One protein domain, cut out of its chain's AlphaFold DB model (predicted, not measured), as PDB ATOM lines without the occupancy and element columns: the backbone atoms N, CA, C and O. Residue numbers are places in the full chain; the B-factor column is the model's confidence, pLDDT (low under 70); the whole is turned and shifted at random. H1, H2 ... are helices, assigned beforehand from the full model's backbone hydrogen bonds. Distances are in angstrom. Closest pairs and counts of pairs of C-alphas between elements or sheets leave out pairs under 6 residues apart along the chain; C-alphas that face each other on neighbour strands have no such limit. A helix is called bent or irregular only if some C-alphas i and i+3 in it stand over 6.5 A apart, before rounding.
ATOM      1  N   ARG A  33     -37.604  51.031  32.404       73.25
ATOM      2  CA  ARG A  33     -36.696  50.241  31.556       73.25
ATOM      3  C   ARG A  33     -37.287  48.933  31.008       73.25
ATOM      4  O   ARG A  33     -36.723  48.409  30.064       73.25
ATOM      5  N   LEU A  34     -38.347  48.391  31.617       77.50
ATOM      6  CA  LEU A  34     -38.985  47.135  31.199       77.50
ATOM      7  C   LEU A  34     -40.271  47.364  30.402       77.50
ATOM      8  O   LEU A  34     -40.763  46.431  29.783       77.50
ATOM      9  N   LYS A  35     -40.831  48.582  30.392       78.19
ATOM     10  CA  LYS A  35     -42.103  48.858  29.701       78.19
ATOM     11  C   LYS A  35     -42.046  48.493  28.218       78.19
ATOM     12  O   LYS A  35     -43.003  47.919  27.711       78.19
ATOM     13  N   SER A  36     -40.916  48.750  27.558       81.56
ATOM     14  CA  SER A  36     -40.688  48.381  26.155       81.56
ATOM     15  C   SER A  36     -40.849  46.887  25.880       81.56
ATOM     16  O   SER A  36     -41.291  46.523  24.798       81.56
ATOM     17  N   ASP A  37     -40.548  46.024  26.851       84.88
ATOM     18  CA  ASP A  37     -40.569  44.569  26.665       84.88
ATOM     19  C   ASP A  37     -42.006  44.011  26.646       84.88
ATOM     20  O   ASP A  37     -42.248  42.916  26.128       84.88
ATOM     21  N   TYR A  38     -42.959  44.782  27.186       84.50
ATOM     22  CA  TYR A  38     -44.395  44.486  27.242       84.50
ATOM     23  C   TYR A  38     -45.217  45.214  26.170       84.50
ATOM     24  O   TYR A  38     -46.435  45.020  26.088       84.50
ATOM     25  N   LEU A  39     -44.587  46.073  25.368       86.94
ATOM     26  CA  LEU A  39     -45.248  46.759  24.266       86.94
ATOM     27  C   LEU A  39     -45.143  45.910  22.996       86.94
ATOM     28  O   LEU A  39     -44.061  45.410  22.691       86.94
ATOM     29  N   PRO A  40     -46.245  45.729  22.249       85.19
ATOM     30  CA  PRO A  40     -46.212  44.939  21.031       85.19
ATOM     31  C   PRO A  40     -45.399  45.631  19.933       85.19
ATOM     32  O   PRO A  40     -45.370  46.861  19.848       85.19
ATOM     33  N   ASP A  41     -44.783  44.837  19.060       81.38
ATOM     34  CA  ASP A  41     -44.053  45.312  17.888       81.38
ATOM     35  C   ASP A  41     -44.922  46.297  17.084       81.38
ATOM     36  O   ASP A  41     -46.071  46.007  16.739       81.38
ATOM     37  N   GLY A  42     -44.379  47.484  16.796       75.75
ATOM     38  CA  GLY A  42     -45.099  48.558  16.106       75.75
ATOM     39  C   GLY A  42     -45.932  49.481  17.006       75.75
ATOM     40  O   GLY A  42     -46.541  50.415  16.491       75.75
ATOM     41  N   ALA A  43     -45.927  49.303  18.332       77.31
ATOM     42  CA  ALA A  43     -46.487  50.268  19.290       77.31
ATOM     43  C   ALA A  43     -45.550  51.464  19.565       77.31
ATOM     44  O   ALA A  43     -45.495  51.981  20.683       77.31
ATOM     45  N   GLU A  44     -44.789  51.896  18.554       69.00
ATOM     46  CA  GLU A  44     -43.840  53.005  18.662       69.00
ATOM     47  C   GLU A  44     -44.553  54.274  19.157       69.00
ATOM     48  O   GLU A  44     -45.524  54.735  18.558       69.00
ATOM     49  N   GLY A  45     -44.082  54.830  20.277       66.62
ATOM     50  CA  GLY A  45     -44.675  56.015  20.904       66.62
ATOM     51  C   GLY A  45     -45.789  55.738  21.922       66.62
ATOM     52  O   GLY A  45     -46.286  56.690  22.518       66.62
ATOM     53  N   SER A  46     -46.162  54.476  22.165       69.56
ATOM     54  CA  SER A  46     -46.952  54.115  23.349       69.56
ATOM     55  C   SER A  46     -46.045  54.050  24.576       69.56
ATOM     56  O   SER A  46     -45.029  53.363  24.555       69.56
ATOM     57  N   GLU A  47     -46.410  54.732  25.660       70.56
ATOM     58  CA  GLU A  47     -45.703  54.642  26.950       70.56
ATOM     59  C   GLU A  47     -46.461  53.791  27.983       70.56
ATOM     60  O   GLU A  47     -45.957  53.535  29.082       70.56
ATOM     61  N   GLU A  48     -47.671  53.344  27.636       78.31
ATOM     62  CA  GLU A  48     -48.581  52.666  28.552       78.31
ATOM     63  C   GLU A  48     -48.744  51.191  28.196       78.31
ATOM     64  O   GLU A  48     -49.103  50.819  27.077       78.31
ATOM     65  N   VAL A  49     -48.483  50.344  29.190       83.06
ATOM     66  CA  VAL A  49     -48.749  48.908  29.137       83.06
ATOM     67  C   VAL A  49     -50.190  48.672  29.591       83.06
ATOM     68  O   VAL A  49     -50.602  49.154  30.648       83.06
ATOM     69  N   ASP A  50     -50.951  47.905  28.812       86.94
ATOM     70  CA  ASP A  50     -52.312  47.481  29.161       86.94
ATOM     71  C   ASP A  50     -52.265  46.328  30.179       86.94
ATOM     72  O   ASP A  50     -52.240  45.144  29.828       86.94
ATOM     73  N   VAL A  51     -52.190  46.690  31.461       84.50
ATOM     74  CA  VAL A  51     -52.040  45.754  32.589       84.50
ATOM     75  C   VAL A  51     -53.183  44.743  32.660       84.50
ATOM     76  O   VAL A  51     -52.946  43.564  32.938       84.50
ATOM     77  N   ASP A  52     -54.413  45.173  32.382       86.81
ATOM     78  CA  ASP A  52     -55.590  44.306  32.437       86.81
ATOM     79  C   ASP A  52     -55.528  43.233  31.348       86.81
ATOM     80  O   ASP A  52     -55.810  42.056  31.603       86.81
ATOM     81  N   LYS A  53     -55.124  43.615  30.131       90.38
ATOM     82  CA  LYS A  53     -54.938  42.672  29.024       90.38
ATOM     83  C   LYS A  53     -53.838  41.660  29.326       90.38
ATOM     84  O   LYS A  53     -54.031  40.466  29.104       90.38
ATOM     85  N   TRP A  54     -52.722  42.116  29.884       89.88
ATOM     86  CA  TRP A  54     -51.615  41.254  30.289       89.88
ATOM     87  C   TRP A  54     -51.972  40.290  31.425       89.88
ATOM     88  O   TRP A  54     -51.614  39.113  31.375       89.88
ATOM     89  N   SER A  55     -52.718  40.762  32.423       88.56
ATOM     90  CA  SER A  55     -53.182  39.931  33.537       88.56
ATOM     91  C   SER A  55     -54.075  38.796  33.033       88.56
ATOM     92  O   SER A  55     -53.858  37.632  33.374       88.56
ATOM     93  N   LYS A  56     -55.021  39.107  32.135       92.88
ATOM     94  CA  LYS A  56     -55.878  38.099  31.490       92.88
ATOM     95  C   LYS A  56     -55.079  37.137  30.616       92.88
ATOM     96  O   LYS A  56     -55.335  35.940  30.657       92.88
ATOM     97  N   TYR A  57     -54.097  37.632  29.866       93.56
ATOM     98  CA  TYR A  57     -53.229  36.804  29.029       93.56
ATOM     99  C   TYR A  57     -52.488  35.727  29.835       93.56
ATOM    100  O   TYR A  57     -52.534  34.548  29.479       93.56
ATOM    101  N   TYR A  58     -51.837  36.095  30.944       90.56
ATOM    102  CA  TYR A  58     -51.140  35.112  31.780       90.56
ATOM    103  C   TYR A  58     -52.093  34.192  32.540       90.56
ATOM    104  O   TYR A  58     -51.791  33.006  32.689       90.56
ATOM    105  N   GLN A  59     -53.247  34.704  32.977       92.25
ATOM    106  CA  GLN A  59     -54.291  33.873  33.572       92.25
ATOM    107  C   GLN A  59     -54.756  32.790  32.588       92.25
ATOM    108  O   GLN A  59     -54.748  31.609  32.927       92.25
ATOM    109  N   GLU A  60     -55.065  33.165  31.345       94.19
ATOM    110  CA  GLU A  60     -55.465  32.240  30.281       94.19
ATOM    111  C   GLU A  60     -54.383  31.195  29.978       94.19
ATOM    112  O   GLU A  60     -54.694  30.013  29.821       94.19
ATOM    113  N   ILE A  61     -53.103  31.585  29.944       93.50
ATOM    114  CA  ILE A  61     -51.988  30.635  29.789       93.50
ATOM    115  C   ILE A  61     -51.963  29.631  30.940       93.50
ATOM    116  O   ILE A  61     -51.806  28.437  30.690       93.50
ATOM    117  N   ARG A  62     -52.106  30.098  32.185       91.00
ATOM    118  CA  ARG A  62     -52.054  29.247  33.380       91.00
ATOM    119  C   ARG A  62     -53.220  28.263  33.414       91.00
ATOM    120  O   ARG A  62     -53.002  27.076  33.624       91.00
ATOM    121  N   GLU A  63     -54.434  28.749  33.189       92.31
ATOM    122  CA  GLU A  63     -55.658  27.945  33.263       92.31
ATOM    123  C   GLU A  63     -55.769  26.944  32.111       92.31
ATOM    124  O   GLU A  63     -56.243  25.826  32.302       92.31
ATOM    125  N   SER A  64     -55.326  27.332  30.913       94.12
ATOM    126  CA  SER A  64     -55.440  26.496  29.717       94.12
ATOM    127  C   SER A  64     -54.172  25.734  29.359       94.12
ATOM    128  O   SER A  64     -54.168  25.048  28.342       94.12
ATOM    129  N   GLU A  65     -53.087  25.891  30.120       94.69
ATOM    130  CA  GLU A  65     -51.745  25.395  29.781       94.69
ATOM    131  C   GLU A  65     -51.245  25.901  28.409       94.69
ATOM    132  O   GLU A  65     -50.489  25.227  27.708       94.69
ATOM    133  N   GLY A  66     -51.690  27.098  28.007       93.88
ATOM    134  CA  GLY A  66     -51.319  27.754  26.751       93.88
ATOM    135  C   GLY A  66     -52.160  27.371  25.526       93.88
ATOM    136  O   GLY A  66     -51.826  27.790  24.417       93.88
ATOM    137  N   PHE A  67     -53.245  26.604  25.677       95.38
ATOM    138  CA  PHE A  67     -54.119  26.206  24.560       95.38
ATOM    139  C   PHE A  67     -55.215  27.229  24.228       95.38
ATOM    140  O   PHE A  67     -55.588  27.389  23.062       95.38
ATOM    141  N   ASP A  68     -55.764  27.907  25.231       94.75
ATOM    142  CA  ASP A  68     -56.911  28.800  25.096       94.75
ATOM    143  C   ASP A  68     -56.500  30.227  25.487       94.75
ATOM    144  O   ASP A  68     -56.557  30.591  26.653       94.75
ATOM    145  N   ILE A  69     -56.082  31.027  24.497       93.75
ATOM    146  CA  ILE A  69     -55.641  32.420  24.675       93.75
ATOM    147  C   ILE A  69     -56.532  33.326  23.823       93.75
ATOM    148  O   ILE A  69     -56.574  33.173  22.602       93.75
ATOM    149  N   ASN A  70     -57.224  34.270  24.456       94.00
ATOM    150  CA  ASN A  70     -58.084  35.256  23.797       94.00
ATOM    151  C   ASN A  70     -57.540  36.683  23.954       94.00
ATOM    152  O   ASN A  70     -57.792  37.531  23.101       94.00
ATOM    153  N   HIS A  71     -56.757  36.948  25.002       94.19
ATOM    154  CA  HIS A  71     -56.238  38.276  25.325       94.19
ATOM    155  C   HIS A  71     -54.783  38.470  24.878       94.19
ATOM    156  O   HIS A  71     -53.975  39.040  25.601       94.19
ATOM    157  N   TYR A  72     -54.425  38.027  23.667       93.00
ATOM    158  CA  TYR A  72     -53.055  38.172  23.158       93.00
ATOM    159  C   TYR A  72     -52.630  39.659  23.077       93.00
ATOM    160  O   TYR A  72     -53.269  40.436  22.351       93.00
ATOM    161  N   PRO A  73     -51.573  40.087  23.802       90.44
ATOM    162  CA  PRO A  73     -51.155  41.490  23.856       90.44
ATOM    163  C   PRO A  73     -50.554  41.984  22.534       90.44
ATOM    164  O   PRO A  73     -50.628  43.178  22.254       90.44
ATOM    165  N   GLY A  74     -50.077  41.066  21.692       89.94
ATOM    166  CA  GLY A  74     -49.301  41.333  20.486       89.94
ATOM    167  C   GLY A  74     -47.883  40.774  20.634       89.94
ATOM    168  O   GLY A  74     -47.483  40.371  21.726       89.94
ATOM    169  N   CYS A  75     -47.148  40.681  19.523       87.31
ATOM    170  CA  CYS A  75     -45.801  40.106  19.525       87.31
ATOM    171  C   CYS A  75     -44.855  41.029  20.292       87.31
ATOM    172  O   CYS A  75     -44.759  42.196  19.941       87.31
ATOM    173  N   CYS A  76     -44.224  40.530  21.353       87.94
ATOM    174  CA  CYS A  76     -43.227  41.248  22.145       87.94
ATOM    175  C   CYS A  76     -42.411  40.256  22.979       87.94
ATOM    176  O   CYS A  76     -42.774  39.081  23.099       87.94
ATOM    177  N   ILE A  77     -41.330  40.737  23.595       83.88
ATOM    178  CA  ILE A  77     -40.412  39.923  24.407       83.88
ATOM    179  C   ILE A  77     -41.165  39.179  25.518       83.88
ATOM    180  O   ILE A  77     -40.893  38.004  25.774       83.88
ATOM    181  N   MET A  78     -42.139  39.839  26.148       87.88
ATOM    182  CA  MET A  78     -42.854  39.283  27.295       87.88
ATOM    183  C   MET A  78     -44.049  38.392  26.935       87.88
ATOM    184  O   MET A  78     -44.658  37.826  27.843       87.88
ATOM    185  N   ALA A  79     -44.390  38.218  25.649       90.56
ATOM    186  CA  ALA A  79     -45.538  37.422  25.198       90.56
ATOM    187  C   ALA A  79     -45.099  36.061  24.616       90.56
ATOM    188  O   ALA A  79     -45.097  35.885  23.403       90.56
ATOM    189  N   PRO A  80     -44.741  35.056  25.441       89.06
ATOM    190  CA  PRO A  80     -44.121  33.819  24.961       89.06
ATOM    191  C   PRO A  80     -45.054  32.891  24.171       89.06
ATOM    192  O   PRO A  80     -44.564  31.988  23.493       89.06
TER     193      PRO A  80
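This is residues 33 to 80 of the 177 residues of an uncharacterized protein of Coffea canephora (UniProt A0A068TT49). A short helical turn, H1, and a longer helix, H2, are joined by a wide loop of residues 39 to 50, and after H2 the unnamed tail of residues 65 to 80 folds back alongside H2 toward H1. The printed part has 48 residues with two named helices, H1 then H2, and no named strand. The class is all helix, with 20 of the 48 residues in named elements. It is compact, with a radius of gyration of the C-alphas of 10.9 A, and elongated, spanning 32 by 17 by 16 A.

H1, residues 33 to 38, and H2, residues 51 to 64, are only just apart, their closest C-alphas 8.5 A from each other. In H2 every O i to N i+4 pair is within hydrogen-bond range; in H1 0 of 2 are, beside 2 of 3 O i to N i+3 pairs.

H1 begins at C-alpha 33 (-36.696, 50.241, 31.556) and is only just irregular: C-alphas 33 and 36 are 7.0 A apart. H2 measures 19.8 A and ends at C-alpha 64 (-55.440, 26.496, 29.717).

The C-alphas farthest apart, of Gly 45 and Glu 65, are 32.7 A apart. The link H1 to H2 is long. The printed part has no cut. Residues 44 to 46 have pLDDT under 70.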